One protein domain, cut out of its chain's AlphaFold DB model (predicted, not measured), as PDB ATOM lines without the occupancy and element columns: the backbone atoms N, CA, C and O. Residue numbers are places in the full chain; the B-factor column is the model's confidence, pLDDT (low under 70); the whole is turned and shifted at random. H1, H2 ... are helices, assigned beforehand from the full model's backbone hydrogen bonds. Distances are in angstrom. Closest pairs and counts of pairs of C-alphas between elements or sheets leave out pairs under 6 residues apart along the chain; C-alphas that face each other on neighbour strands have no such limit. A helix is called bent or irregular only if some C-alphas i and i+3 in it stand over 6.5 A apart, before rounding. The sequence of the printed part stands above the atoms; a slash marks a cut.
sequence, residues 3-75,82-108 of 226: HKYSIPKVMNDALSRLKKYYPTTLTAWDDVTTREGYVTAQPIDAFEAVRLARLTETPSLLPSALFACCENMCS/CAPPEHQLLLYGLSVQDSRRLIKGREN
ATOM      1  N   HIS A   3      11.163 -36.158 -12.264       45.75
ATOM      2  CA  HIS A   3      10.876 -35.142 -11.231       45.75
ATOM      3  C   HIS A   3       9.900 -34.046 -11.706       45.75
ATOM      4  O   HIS A   3       9.210 -33.425 -10.911       45.75
ATOM      5  N   LYS A   4       9.829 -33.807 -13.023       51.28
ATOM      6  CA  LYS A   4       8.994 -32.761 -13.637       51.28
ATOM      7  C   LYS A   4       7.574 -33.249 -13.967       51.28
ATOM      8  O   LYS A   4       6.681 -32.429 -14.119       51.28
ATOM      9  N   TYR A   5       7.374 -34.567 -14.068       56.91
ATOM     10  CA  TYR A   5       6.094 -35.191 -14.432       56.91
ATOM     11  C   TYR A   5       5.554 -36.155 -13.367       56.91
ATOM     12  O   TYR A   5       4.605 -36.877 -13.647       56.91
ATOM     13  N   SER A   6       6.156 -36.188 -12.169       56.47
ATOM     14  CA  SER A   6       5.744 -37.033 -11.038       56.47
ATOM     15  C   SER A   6       5.395 -38.464 -11.453       56.47
ATOM     16  O   SER A   6       4.285 -38.939 -11.225       56.47
ATOM     17  N   ILE A   7       6.362 -39.173 -12.049       74.38
ATOM     18  CA  ILE A   7       6.264 -40.622 -12.292       74.38
ATOM     19  C   ILE A   7       7.264 -41.333 -11.364       74.38
ATOM     20  O   ILE A   7       8.372 -41.670 -11.803       74.38
ATOM     21  N   PRO A   8       6.911 -41.571 -10.080       76.81
ATOM     22  CA  PRO A   8       7.831 -42.107  -9.075       76.81
ATOM     23  C   PRO A   8       8.486 -43.421  -9.494       76.81
ATOM     24  O   PRO A   8       9.658 -43.647  -9.223       76.81
ATOM     25  N   LYS A   9       7.758 -44.277 -10.223       82.56
ATOM     26  CA  LYS A   9       8.266 -45.580 -10.668       82.56
ATOM     27  C   LYS A   9       9.472 -45.457 -11.606       82.56
ATOM     28  O   LYS A   9      10.439 -46.189 -11.445       82.56
ATOM     29  N   VAL A  10       9.427 -44.520 -12.555       84.88
ATOM     30  CA  VAL A  10      10.526 -44.298 -13.514       84.88
ATOM     31  C   VAL A  10      11.719 -43.652 -12.815       84.88
ATOM     32  O   VAL A  10      12.859 -44.024 -13.072       84.88
ATOM     33  N   MET A  11      11.461 -42.717 -11.898       85.81
ATOM     34  CA  MET A  11      12.511 -42.091 -11.094       85.81
ATOM     35  C   MET A  11      13.220 -43.113 -10.197       85.81
ATOM     36  O   MET A  11      14.446 -43.150 -10.174       85.81
ATOM     37  N   ASN A  12      12.469 -43.985  -9.521       88.44
ATOM     38  CA  ASN A  12      13.031 -45.022  -8.660       88.44
ATOM     39  C   ASN A  12      13.830 -46.066  -9.455       88.44
ATOM     40  O   ASN A  12      14.895 -46.477  -8.997       88.44
ATOM     41  N   ASP A  13      13.372 -46.460 -10.650       90.31
ATOM     42  CA  ASP A  13      14.141 -47.359 -11.522       90.31
ATOM     43  C   ASP A  13      15.457 -46.709 -11.981       90.31
ATOM     44  O   ASP A  13      16.522 -47.319 -11.888       90.31
ATOM     45  N   ALA A  14      15.413 -45.436 -12.385       90.56
ATOM     46  CA  ALA A  14      16.609 -44.691 -12.772       90.56
ATOM     47  C   ALA A  14      17.607 -44.547 -11.608       90.56
ATOM     48  O   ALA A  14      18.799 -44.801 -11.784       90.56
ATOM     49  N   LEU A  15      17.132 -44.205 -10.404       92.69
ATOM     50  CA  LEU A  15      17.975 -44.125  -9.206       92.69
ATOM     51  C   LEU A  15      18.558 -45.487  -8.820       92.69
ATOM     52  O   LEU A  15      19.716 -45.558  -8.420       92.69
ATOM     53  N   SER A  16      17.790 -46.569  -8.969       93.62
ATOM     54  CA  SER A  16      18.275 -47.933  -8.733       93.62
ATOM     55  C   SER A  16      19.456 -48.268  -9.645       93.62
ATOM     56  O   SER A  16      20.484 -48.750  -9.174       93.62
ATOM     57  N   ARG A  17      19.370 -47.935 -10.940       95.12
ATOM     58  CA  ARG A  17      20.478 -48.127 -11.891       95.12
ATOM     59  C   ARG A  17      21.679 -47.246 -11.563       95.12
ATOM     60  O   ARG A  17      22.802 -47.741 -11.550       95.12
ATOM     61  N   LEU A  18      21.452 -45.974 -11.223       95.12
ATOM     62  CA  LEU A  18      22.526 -45.063 -10.817       95.12
ATOM     63  C   LEU A  18      23.251 -45.547  -9.559       95.12
ATOM     64  O   LEU A  18      24.470 -45.468  -9.522       95.12
ATOM     65  N   LYS A  19      22.544 -46.106  -8.568       95.25
ATOM     66  CA  LYS A  19      23.165 -46.696  -7.365       95.25
ATOM     67  C   LYS A  19      24.026 -47.913  -7.673       95.25
ATOM     68  O   LYS A  19      24.974 -48.180  -6.950       95.25
ATOM     69  N   LYS A  20      23.712 -48.654  -8.736       95.75
ATOM     70  CA  LYS A  20      24.557 -49.764  -9.188       95.75
ATOM     71  C   LYS A  20      25.769 -49.278  -9.981       95.75
ATOM     72  O   LYS A  20      26.824 -49.888  -9.885       95.75
ATOM     73  N   TYR A  21      25.635 -48.176 -10.722       95.81
ATOM     74  CA  TYR A  21      26.746 -47.557 -11.449       95.81
ATOM     75  C   TYR A  21      27.704 -46.770 -10.531       95.81
ATOM     76  O   TYR A  21      28.917 -46.805 -10.732       95.81
ATOM     77  N   TYR A  22      27.171 -46.097  -9.508       95.62
ATOM     78  CA  TYR A  22      27.886 -45.380  -8.445       95.62
ATOM     79  C   TYR A  22      27.650 -46.091  -7.100       95.62
ATOM     80  O   TYR A  22      26.842 -45.627  -6.288       95.62
ATOM     81  N   PRO A  23      28.277 -47.263  -6.901       95.88
ATOM     82  CA  PRO A  23      28.029 -48.111  -5.745       95.88
ATOM     83  C   PRO A  23      28.665 -47.573  -4.464       95.88
ATOM     84  O   PRO A  23      29.608 -46.789  -4.490       95.88
ATOM     85  N   THR A  24      28.183 -48.079  -3.329       96.44
ATOM     86  CA  THR A  24      28.722 -47.775  -1.997       96.44
ATOM     87  C   THR A  24      29.849 -48.713  -1.566       96.44
ATOM     88  O   THR A  24      30.550 -48.420  -0.606       96.44
ATOM     89  N   THR A  25      30.052 -49.838  -2.256       95.38
ATOM     90  CA  THR A  25      31.064 -50.854  -1.919       95.38
ATOM     91  C   THR A  25      32.191 -50.877  -2.945       95.38
ATOM     92  O   THR A  25      31.916 -50.866  -4.147       95.38
ATOM     93  N   LEU A  26      33.435 -51.036  -2.483       95.12
ATOM     94  CA  LEU A  26      34.618 -51.117  -3.346       95.12
ATOM     95  C   LEU A  26      34.545 -52.272  -4.358       95.12
ATOM     96  O   LEU A  26      34.891 -52.097  -5.516       95.12
ATOM     97  N   THR A  27      34.038 -53.437  -3.954       94.94
ATOM     98  CA  THR A  27      33.919 -54.606  -4.841       94.94
ATOM     99  C   THR A  27      33.010 -54.333  -6.036       94.94
ATOM    100  O   THR A  27      33.376 -54.618  -7.171       94.94
ATOM    101  N   ALA A  28      31.844 -53.729  -5.798       95.31
ATOM    102  CA  ALA A  28      30.957 -53.308  -6.875       95.31
ATOM    103  C   ALA A  28      31.567 -52.175  -7.709       95.31
ATOM    104  O   ALA A  28      31.298 -52.116  -8.901       95.31
ATOM    105  N   TRP A  29      32.378 -51.290  -7.111       95.00
ATOM    106  CA  TRP A  29      33.104 -50.252  -7.847       95.00
ATOM    107  C   TRP A  29      34.112 -50.852  -8.835       95.00
ATOM    108  O   TRP A  29      34.191 -50.395  -9.974       95.00
ATOM    109  N   ASP A  30      34.837 -51.890  -8.424       94.25
ATOM    110  CA  ASP A  30      35.834 -52.570  -9.256       94.25
ATOM    111  C   ASP A  30      35.228 -53.391 -10.400       94.25
ATOM    112  O   ASP A  30      35.894 -53.625 -11.409       94.25
ATOM    113  N   ASP A  31      33.973 -53.823 -10.262       94.75
ATOM    114  CA  ASP A  31      33.247 -54.559 -11.295       94.75
ATOM    115  C   ASP A  31      32.738 -53.617 -12.402       94.75
ATOM    116  O   ASP A  31      31.544 -53.339 -12.551       94.75
ATOM    117  N   VAL A  32      33.689 -53.091 -13.179       90.81
ATOM    118  CA  VAL A  32      33.445 -52.150 -14.281       90.81
ATOM    119  C   VAL A  32      32.469 -52.733 -15.303       90.81
ATOM    120  O   VAL A  32      31.527 -52.051 -15.700       90.81
ATOM    121  N   THR A  33      32.635 -54.005 -15.679       92.31
ATOM    122  CA  THR A  33      31.783 -54.670 -16.677       92.31
ATOM    123  C   THR A  33      30.321 -54.696 -16.243       92.31
ATOM    124  O   THR A  33      29.436 -54.343 -17.025       92.31
ATOM    125  N   THR A  34      30.048 -55.065 -14.991       92.88
ATOM    126  CA  THR A  34      28.677 -55.066 -14.470       92.88
ATOM    127  C   THR A  34      28.132 -53.646 -14.330       92.88
ATOM    128  O   THR A  34      26.969 -53.405 -14.663       92.88
ATOM    129  N   ARG A  35      28.952 -52.683 -13.883       93.12
ATOM    130  CA  ARG A  35      28.549 -51.270 -13.753       93.12
ATOM    131  C   ARG A  35      28.109 -50.676 -15.086       93.12
ATOM    132  O   ARG A  35      27.009 -50.131 -15.167       93.12
ATOM    133  N   GLU A  36      28.925 -50.823 -16.126       90.69
ATOM    134  CA  GLU A  36      28.654 -50.309 -17.477       90.69
ATOM    135  C   GLU A  36      27.392 -50.916 -18.109       90.69
ATOM    136  O   GLU A  36      26.752 -50.282 -18.948       90.69
ATOM    137  N   GLY A  37      26.963 -52.096 -17.651       91.44
ATOM    138  CA  GLY A  37      25.702 -52.714 -18.062       91.44
ATOM    139  C   GLY A  37      24.438 -51.996 -17.565       91.44
ATOM    140  O   GLY A  37      23.367 -52.178 -18.147       91.44
ATOM    141  N   TYR A  38      24.517 -51.176 -16.508       90.50
ATOM    142  CA  TYR A  38      23.342 -50.487 -15.949       90.50
ATOM    143  C   TYR A  38      23.073 -49.120 -16.573       90.50
ATOM    144  O   TYR A  38      21.908 -48.719 -16.687       90.50
ATOM    145  N   VAL A  39      24.137 -48.395 -16.923       90.00
ATOM    146  CA  VAL A  39      24.079 -47.038 -17.468       90.00
ATOM    147  C   VAL A  39      25.228 -46.857 -18.453       90.00
ATOM    148  O   VAL A  39      26.388 -47.056 -18.105       90.00
ATOM    149  N   THR A  40      24.909 -46.411 -19.667       87.94
ATOM    150  CA  THR A  40      25.912 -45.871 -20.587       87.94
ATOM    151  C   THR A  40      26.247 -44.459 -20.130       87.94
ATOM    152  O   THR A  40      25.444 -43.549 -20.320       87.94
ATOM    153  N   ALA A  41      27.398 -44.294 -19.487       85.00
ATOM    154  CA  ALA A  41      27.854 -43.013 -18.967       85.00
ATOM    155  C   ALA A  41      29.146 -42.581 -19.661       85.00
ATOM    156  O   ALA A  41      30.040 -43.386 -19.923       85.00
ATOM    157  N   GLN A  42      29.235 -41.294 -19.948       84.00
ATOM    158  CA  GLN A  42      30.451 -40.609 -20.341       84.00
ATOM    159  C   GLN A  42      31.144 -40.042 -19.093       84.00
ATOM    160  O   GLN A  42      30.480 -39.778 -18.087       84.00
ATOM    161  N   PRO A  43      32.460 -39.760 -19.148       78.31
ATOM    162  CA  PRO A  43      33.193 -39.093 -18.064       78.31
ATOM    163  C   PRO A  43      32.484 -37.854 -17.490       78.31
ATOM    164  O   PRO A  43      32.554 -37.554 -16.295       78.31
ATOM    165  N   ILE A  44      31.763 -37.141 -18.352       80.94
ATOM    166  CA  ILE A  44      31.026 -35.930 -18.015       80.94
ATOM    167  C   ILE A  44      29.794 -36.164 -17.137       80.94
ATOM    168  O   ILE A  44      29.404 -35.292 -16.359       80.94
ATOM    169  N   ASP A  45      29.204 -37.353 -17.209       87.25
ATOM    170  CA  ASP A  45      27.948 -37.665 -16.534       87.25
ATOM    171  C   ASP A  45      28.129 -37.828 -15.021       87.25
ATOM    172  O   ASP A  45      27.153 -37.780 -14.273       87.25
ATOM    173  N   ALA A  46      29.371 -37.944 -14.536       90.81
ATOM    174  CA  ALA A  46      29.682 -37.918 -13.108       90.81
ATOM    175  C   ALA A  46      29.229 -36.605 -12.444       90.81
ATOM    176  O   ALA A  46      28.679 -36.618 -11.341       90.81
ATOM    177  N   PHE A  47      29.367 -35.473 -13.141       89.69
ATOM    178  CA  PHE A  47      28.897 -34.176 -12.650       89.69
ATOM    179  C   PHE A  47      27.369 -34.126 -12.557       89.69
ATOM    180  O   PHE A  47      26.815 -33.625 -11.576       89.69
ATOM    181  N   GLU A  48      26.680 -34.694 -13.551       89.00
ATOM    182  CA  GLU A  48      25.223 -34.817 -13.528       89.00
ATOM    183  C   GLU A  48      24.760 -35.758 -12.416       89.00
ATOM    184  O   GLU A  48      23.797 -35.453 -11.719       89.00
ATOM    185  N   ALA A  49      25.479 -36.853 -12.168       93.06
ATOM    186  CA  ALA A  49      25.181 -37.763 -11.072       93.06
ATOM    187  C   ALA A  49      25.249 -37.064  -9.704       93.06
ATOM    188  O   ALA A  49      24.370 -37.285  -8.870       93.06
ATOM    189  N   VAL A  50      26.219 -36.164  -9.486       94.38
ATOM    190  CA  VAL A  50      26.278 -35.332  -8.268       94.38
ATOM    191  C   VAL A  50      25.052 -34.418  -8.167       94.38
ATOM    192  O   VAL A  50      24.419 -34.359  -7.109       94.38
ATOM    193  N   ARG A  51      24.663 -33.744  -9.258       91.50
ATOM    194  CA  ARG A  51      23.459 -32.893  -9.281       91.50
ATOM    195  C   ARG A  51      22.189 -33.683  -8.989       91.50
ATOM    196  O   ARG A  51      21.383 -33.259  -8.163       91.50
ATOM    197  N   LEU A  52      22.024 -34.841  -9.622       92.25
ATOM    198  CA  LEU A  52      20.881 -35.724  -9.411       92.25
ATOM    199  C   LEU A  52      20.841 -36.245  -7.977       92.25
ATOM    200  O   LEU A  52      19.777 -36.238  -7.364       92.25
ATOM    201  N   ALA A  53      21.980 -36.632  -7.407       94.06
ATOM    202  CA  ALA A  53      22.064 -37.066  -6.017       94.06
ATOM    203  C   ALA A  53      21.610 -35.971  -5.039       94.06
ATOM    204  O   ALA A  53      20.920 -36.273  -4.067       94.06
ATOM    205  N   ARG A  54      21.931 -34.697  -5.315       93.12
ATOM    206  CA  ARG A  54      21.432 -33.548  -4.538       93.12
ATOM    207  C   ARG A  54      19.938 -33.314  -4.745       93.12
ATOM    208  O   ARG A  54      19.214 -33.192  -3.767       93.12
ATOM    209  N   LEU A  55      19.482 -33.283  -5.997       91.94
ATOM    210  CA  LEU A  55      18.083 -33.019  -6.352       91.94
ATOM    211  C   LEU A  55      17.123 -34.088  -5.814       91.94
ATOM    212  O   LEU A  55      15.978 -33.791  -5.499       91.94
ATOM    213  N   THR A  56      17.581 -35.335  -5.747       92.06
ATOM    214  CA  THR A  56      16.778 -36.491  -5.327       92.06
ATOM    215  C   THR A  56      17.066 -36.935  -3.897       92.06
ATOM    216  O   THR A  56      16.663 -38.031  -3.518       92.06
ATOM    217  N   GLU A  57      17.806 -36.125  -3.130       92.81
ATOM    218  CA  GLU A  57      18.171 -36.401  -1.734       92.81
ATOM    219  C   GLU A  57      18.735 -37.820  -1.534       92.81
ATOM    220  O   GLU A  57      18.425 -38.522  -0.575       92.81
ATOM    221  N   THR A  58      19.585 -38.261  -2.466       94.50
ATOM    222  CA  THR A  58      20.199 -39.595  -2.460       94.50
ATOM    223  C   THR A  58      21.702 -39.479  -2.164       94.50
ATOM    224  O   THR A  58      22.532 -39.628  -3.067       94.50
ATOM    225  N   PRO A  59      22.100 -39.208  -0.904       94.94
ATOM    226  CA  PRO A  59      23.489 -38.919  -0.552       94.94
ATOM    227  C   PRO A  59      24.436 -40.107  -0.755       94.94
ATOM    228  O   PRO A  59      25.628 -39.894  -0.952       94.94
ATOM    229  N   SER A  60      23.922 -41.342  -0.785       95.50
ATOM    230  CA  SER A  60      24.716 -42.557  -1.019       95.50
ATOM    231  C   SER A  60      25.439 -42.580  -2.371       95.50
ATOM    232  O   SER A  60      26.402 -43.317  -2.524       95.50
ATOM    233  N   LEU A  61      24.982 -41.794  -3.353       95.62
ATOM    234  CA  LEU A  61      25.616 -41.683  -4.674       95.62
ATOM    235  C   LEU A  61      26.834 -40.748  -4.672       95.62
ATOM    236  O   LEU A  61      27.701 -40.853  -5.541       95.62
ATOM    237  N   LEU A  62      26.879 -39.802  -3.729       96.12
ATOM    238  CA  LEU A  62      27.793 -38.664  -3.779       96.12
ATOM    239  C   LEU A  62      29.277 -39.051  -3.688       96.12
ATOM    240  O   LEU A  62      30.032 -38.526  -4.503       96.12
ATOM    241  N   PRO A  63      29.732 -39.931  -2.770       96.81
ATOM    242  CA  PRO A  63      31.165 -40.185  -2.612       96.81
ATOM    243  C   PRO A  63      31.792 -40.798  -3.872       96.81
ATOM    244  O   PRO A  63      32.795 -40.296  -4.376       96.81
ATOM    245  N   SER A  64      31.154 -41.821  -4.443       95.88
ATOM    246  CA  SER A  64      31.594 -42.472  -5.683       95.88
ATOM    247  C   SER A  64      31.456 -41.571  -6.915       95.88
ATOM    248  O   SER A  64      32.308 -41.611  -7.800       95.88
ATOM    249  N   ALA A  65      30.417 -40.729  -6.986       95.19
ATOM    250  CA  ALA A  65      30.252 -39.783  -8.092       95.19
ATOM    251  C   ALA A  65      31.300 -38.657  -8.048       95.19
ATOM    252  O   ALA A  65      31.891 -38.328  -9.074       95.19
ATOM    253  N   LEU A  66      31.597 -38.105  -6.865       94.81
ATOM    254  CA  LEU A  66      32.670 -37.120  -6.693       94.81
ATOM    255  C   LEU A  66      34.048 -37.725  -6.971       94.81
ATOM    256  O   LEU A  66      34.885 -37.061  -7.582       94.81
ATOM    257  N   PHE A  67      34.275 -38.983  -6.588       95.00
ATOM    258  CA  PHE A  67      35.492 -39.696  -6.963       95.00
ATOM    259  C   PHE A  67      35.632 -39.819  -8.489       95.00
ATOM    260  O   PHE A  67      36.674 -39.444  -9.026       95.00
ATOM    261  N   ALA A  68      34.571 -40.209  -9.207       92.38
ATOM    262  CA  ALA A  68      34.570 -40.221 -10.675       92.38
ATOM    263  C   ALA A  68      34.867 -38.829 -11.268       92.38
ATOM    264  O   ALA A  68      35.664 -38.693 -12.197       92.38
ATOM    265  N   CYS A  69      34.296 -37.762 -10.697       90.88
ATOM    266  CA  CYS A  69      34.617 -36.390 -11.100       90.88
ATOM    267  C   CYS A  69      36.115 -36.072 -10.938       90.88
ATOM    268  O   CYS A  69      36.690 -35.395 -11.793       90.88
ATOM    269  N   CYS A  70      36.770 -36.554  -9.872       88.75
ATOM    270  CA  CYS A  70      38.213 -36.376  -9.682       88.75
ATOM    271  C   CYS A  70      39.022 -37.027 -10.809       88.75
ATOM    272  O   CYS A  70      39.974 -36.413 -11.291       88.75
ATOM    273  N   GLU A  71      38.655 -38.238 -11.236       82.25
ATOM    274  CA  GLU A  71      39.330 -38.944 -12.334       82.25
ATOM    275  C   GLU A  71      39.209 -38.170 -13.656       82.25
ATOM    276  O   GLU A  71      40.191 -38.015 -14.386       82.25
ATOM    277  N   ASN A  72      38.037 -37.584 -13.905       73.44
ATOM    278  CA  ASN A  72      37.703 -36.937 -15.174       73.44
ATOM    279  C   ASN A  72      38.174 -35.477 -15.280       73.44
ATOM    280  O   ASN A  72      38.336 -34.966 -16.384       73.44
ATOM    281  N   MET A  73      38.464 -34.798 -14.164       68.94
ATOM    282  CA  MET A  73      39.037 -33.440 -14.177       68.94
ATOM    283  C   MET A  73      40.489 -33.382 -14.660       68.94
ATOM    284  O   MET A  73      40.981 -32.315 -15.029       68.94
ATOM    285  N   CYS A  74      41.218 -34.497 -14.603       52.75
ATOM    286  CA  CYS A  74      42.658 -34.505 -14.844       52.75
ATOM    287  C   CYS A  74      43.042 -34.520 -16.338       52.75
ATOM    288  O   CYS A  74      44.227 -34.380 -16.645       52.75
ATOM    289  N   SER A  75      42.073 -34.655 -17.255       47.56
ATOM    290  CA  SER A  75      42.277 -34.560 -18.711       47.56
ATOM    291  C   SER A  75      42.412 -33.121 -19.225       47.56
ATOM    292  O   SER A  75      42.793 -32.927 -20.378       47.56
ATOM    293  N   CYS A  82      43.877 -24.454 -26.348       40.81
ATOM    294  CA  CYS A  82      42.781 -25.020 -27.116       40.81
ATOM    295  C   CYS A  82      41.993 -26.097 -26.340       40.81
ATOM    296  O   CYS A  82      41.338 -26.925 -26.971       40.81
ATOM    297  N   ALA A  83      42.031 -26.146 -24.999       44.09
ATOM    298  CA  ALA A  83      41.037 -26.945 -24.275       44.09
ATOM    299  C   ALA A  83      39.640 -26.392 -24.630       44.09
ATOM    300  O   ALA A  83      39.397 -25.205 -24.388       44.09
ATOM    301  N   PRO A  84      38.729 -27.182 -25.236       44.78
ATOM    302  CA  PRO A  84      37.458 -26.640 -25.685       44.78
ATOM    303  C   PRO A  84      36.688 -26.063 -24.483       44.78
ATOM    304  O   PRO A  84      36.753 -26.620 -23.378       44.78
ATOM    305  N   PRO A  85      35.974 -24.933 -24.662       48.59
ATOM    306  CA  PRO A  85      35.349 -24.177 -23.568       48.59
ATOM    307  C   PRO A  85      34.409 -25.024 -22.695       48.59
ATOM    308  O   PRO A  85      34.188 -24.714 -21.524       48.59
ATOM    309  N   GLU A  86      33.911 -26.135 -23.236       48.69
ATOM    310  CA  GLU A  86      33.069 -27.122 -22.564       48.69
ATOM    311  C   GLU A  86      33.689 -27.738 -21.301       48.69
ATOM    312  O   GLU A  86      32.949 -28.006 -20.361       48.69
ATOM    313  N   HIS A  87      35.019 -27.895 -21.212       46.84
ATOM    314  CA  HIS A  87      35.661 -28.501 -20.035       46.84
ATOM    315  C   HIS A  87      35.877 -27.523 -18.872       46.84
ATOM    316  O   HIS A  87      35.784 -27.917 -17.708       46.84
ATOM    317  N   GLN A  88      36.100 -26.236 -19.163       49.34
ATOM    318  CA  GLN A  88      36.091 -25.186 -18.139       49.34
ATOM    319  C   GLN A  88      34.672 -24.963 -17.592       49.34
ATOM    320  O   GLN A  88      34.515 -24.710 -16.399       49.34
ATOM    321  N   LEU A  89      33.643 -25.154 -18.430       50.91
ATOM    322  CA  LEU A  89      32.213 -25.075 -18.097       50.91
ATOM    323  C   LEU A  89      31.726 -26.131 -17.078       50.91
ATOM    324  O   LEU A  89      30.657 -25.975 -16.492       50.91
ATOM    325  N   LEU A  90      32.497 -27.185 -16.797       56.56
ATOM    326  CA  LEU A  90      32.039 -28.315 -15.967       56.56
ATOM    327  C   LEU A  90      32.043 -28.018 -14.475       56.56
ATOM    328  O   LEU A  90      31.142 -28.448 -13.755       56.56
ATOM    329  N   LEU A  91      33.003 -27.210 -14.022       58.75
ATOM    330  CA  LEU A  91      32.973 -26.640 -12.676       58.75
ATOM    331  C   LEU A  91      31.762 -25.718 -12.486       58.75
ATOM    332  O   LEU A  91      31.200 -25.693 -11.395       58.75
ATOM    333  N   TYR A  92      31.323 -25.014 -13.538       57.91
ATOM    334  CA  TYR A  92      30.134 -24.151 -13.483       57.91
ATOM    335  C   TYR A  92      28.831 -24.949 -13.352       57.91
ATOM    336  O   TYR A  92      27.808 -24.395 -12.959       57.91
ATOM    337  N   GLY A  93      28.857 -26.249 -13.660       69.06
ATOM    338  CA  GLY A  93      27.718 -27.141 -13.487       69.06
ATOM    339  C   GLY A  93      27.485 -27.598 -12.044       69.06
ATOM    340  O   GLY A  93      26.385 -28.066 -11.751       69.06
ATOM    341  N   LEU A  94      28.483 -27.478 -11.162       83.12
ATOM    342  CA  LEU A  94      28.391 -27.859  -9.752       83.12
ATOM    343  C   LEU A  94      28.083 -26.657  -8.858       83.12
ATOM    344  O   LEU A  94      28.426 -25.513  -9.154       83.12
ATOM    345  N   SER A  95      27.477 -26.932  -7.701       87.94
ATOM    346  CA  SER A  95      27.370 -25.930  -6.643       87.94
ATOM    347  C   SER A  95      28.767 -25.520  -6.157       87.94
ATOM    348  O   SER A  95      29.689 -26.337  -6.134       87.94
ATOM    349  N   VAL A  96      28.924 -24.281  -5.679       87.19
ATOM    350  CA  VAL A  96      30.189 -23.808  -5.076       87.19
ATOM    351  C   VAL A  96      30.664 -24.751  -3.962       87.19
ATOM    352  O   VAL A  96      31.860 -25.010  -3.821       87.19
ATOM    353  N   GLN A  97      29.726 -25.311  -3.194       90.44
ATOM    354  CA  GLN A  97      30.035 -26.265  -2.134       90.44
ATOM    355  C   GLN A  97      30.613 -27.571  -2.685       90.44
ATOM    356  O   GLN A  97      31.628 -28.039  -2.175       90.44
ATOM    357  N   ASP A  98      30.004 -28.155  -3.718       91.00
ATOM    358  CA  ASP A  98      30.474 -29.417  -4.296       91.00
ATOM    359  C   ASP A  98      31.779 -29.235  -5.082       91.00
ATOM    360  O   ASP A  98      32.658 -30.089  -4.995       91.00
ATOM    361  N   SER A  99      31.978 -28.088  -5.735       88.56
ATOM    362  CA  SER A  99      33.271 -27.721  -6.329       88.56
ATOM    363  C   SER A  99      34.378 -27.650  -5.272       88.56
ATOM    364  O   SER A  99      35.464 -28.193  -5.476       88.56
ATOM    365  N   ARG A 100      34.100 -27.058  -4.099       90.00
ATOM    366  CA  ARG A 100      35.055 -27.030  -2.979       90.00
ATOM    367  C   ARG A 100      35.358 -28.435  -2.454       90.00
ATOM    368  O   ARG A 100      36.526 -28.758  -2.246       90.00
ATOM    369  N   ARG A 101      34.325 -29.268  -2.263       93.50
ATOM    370  CA  ARG A 101      34.480 -30.675  -1.849       93.50
ATOM    371  C   ARG A 101      35.354 -31.440  -2.830       93.50
ATOM    372  O   ARG A 101      36.235 -32.171  -2.404       93.50
ATOM    373  N   LEU A 102      35.150 -31.236  -4.128       91.06
ATOM    374  CA  LEU A 102      35.901 -31.918  -5.172       91.06
ATOM    375  C   LEU A 102      37.385 -31.529  -5.165       91.06
ATOM    376  O   LEU A 102      38.242 -32.406  -5.226       91.06
ATOM    377  N   ILE A 103      37.698 -30.235  -5.040       88.88
ATOM    378  CA  ILE A 103      39.087 -29.753  -4.948       88.88
ATOM    379  C   ILE A 103      39.780 -30.342  -3.714       88.88
ATOM    380  O   ILE A 103      40.845 -30.942  -3.845       88.88
ATOM    381  N   LYS A 104      39.147 -30.233  -2.539       91.06
ATOM    382  CA  LYS A 104      39.680 -30.786  -1.284       91.06
ATOM    383  C   LYS A 104      39.826 -32.308  -1.350       91.06
ATOM    384  O   LYS A 104      40.841 -32.859  -0.942       91.06
ATOM    385  N   GLY A 105      38.844 -32.990  -1.931       93.44
ATOM    386  CA  GLY A 105      38.881 -34.431  -2.131       93.44
ATOM    387  C   GLY A 105      40.067 -34.866  -2.986       93.44
ATOM    388  O   GLY A 105      40.738 -35.826  -2.635       93.44
ATOM    389  N   ARG A 106      40.420 -34.133  -4.052       91.75
ATOM    390  CA  ARG A 106      41.619 -34.440  -4.860       91.75
ATOM    391  C   ARG A 106      42.911 -34.340  -4.056       91.75
ATOM    392  O   ARG A 106      43.798 -35.175  -4.243       91.75
ATOM    393  N   GLU A 107      43.028 -33.334  -3.197       91.56
ATOM    394  CA  GLU A 107      44.166 -33.187  -2.289       91.56
ATOM    395  C   GLU A 107      44.235 -34.372  -1.319       91.56
ATOM    396  O   GLU A 107      45.235 -35.089  -1.298       91.56
ATOM    397  N   ASN A 108      43.137 -34.657  -0.619       94.94
ATOM    398  CA  ASN A 108      43.042 -35.764   0.333       94.94
ATOM    399  C   ASN A 108      43.320 -37.129  -0.319       94.94
ATOM    400  O   ASN A 108      44.068 -37.930   0.230       94.94
TER     401      ASN A 108
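AT A GLANCE: This is residues 3 to 75 and 82 to 108 of the 226 residues of an uncharacterized protein of Ganoderma sinense ZZ0214-1 (UniProt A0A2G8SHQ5). A helical hairpin, H4 and H5, makes the middle of this model; H7 crosses the second half of H5, while H1 reaches the beginning of H5 with its last turn. The short H2 and H3 follow at that end of H1, H6 lies at the opposite end of the long axis, and residues 4 to 10 stick out. The printed part has 100 residues with seven named helices, H1 to H7 in chain order, and no named strand: the class is all helix. It is compact, with a radius of gyration of the C-alphas of 14.0 A and spans of 41 by 33 by 26 A.

HOW THE PARTS SIT: The hub and longest helix is H5, residues 59 to 75; it is irregular, C-alphas 60 and 63 being 7.1 A apart, and has a kink of 28 degrees near residue 66. It touches H4, residues 45 to 55, in a hairpin at a shallow tilt of 29 degrees, opposite ways; the closest C-alphas are those of Ala 46 and Ala 65, 5.4 A apart. H7, residues 96 to 108, touches H5 with residues 102 to 106 alone; Cys 70 and Arg 106 have the closest C-alphas, 6.2 A apart, and the tilt of 70.4 degrees is only just about perpendicular. H1, residues 8 to 21, and H5 only just touch, only at their ends, with 3 pairs of C-alphas within 8 A; the closest are those of Lys 19 and Leu 61, 6.2 A apart. H1 also only just touches H3, residues 32 to 36, with 3 such pairs; the closest C-alphas are those of Tyr 21 and Arg 35, 4.7 A apart. H2, residues 26 to 30, is close to H1 but not clearly touching, the closest C-alphas being those of Lys 20 and Ala 28, 7.7 A apart. H6, residues 85 to 92, is near H5, and close to H7 but not clearly touching, with the C-alphas of Leu 91 and Ser 99 the closest at 6.4 A. Every O i to N i+4 pair is within hydrogen-bond range in H1, H2, H3, H4 and H7, against 9 of 13 in H5 and 1 of 4 in H6, where 3 of 5 O i to N i+3 pairs are within range.

IN THESE COORDINATES: H5 is 26.5 A long from first to last C-alpha and begins at C-alpha 59, (23.489, -38.919, -0.552). H1 measures 19.8 A from C-alpha 8 at (7.831, -42.107, -9.075), H7 18.4 A to C-alpha 108 at (43.042, -35.764, 0.333), H4 14.9 A and H6 11.4 A.

THE WHOLE: The two C-alphas farthest apart are those of Lys 9 and Cys 82, at 43.4 A. Residues 76 to 81 are not printed, and C-alphas 75 and 82 are 12.7 A apart across the cut. Of the links printed whole, H3 to H4 is short and the others are tight. The mean pLDDT of the printed part is 83.6; residues 3 to 6, 73 to 75 and 82 to 93 are under 70.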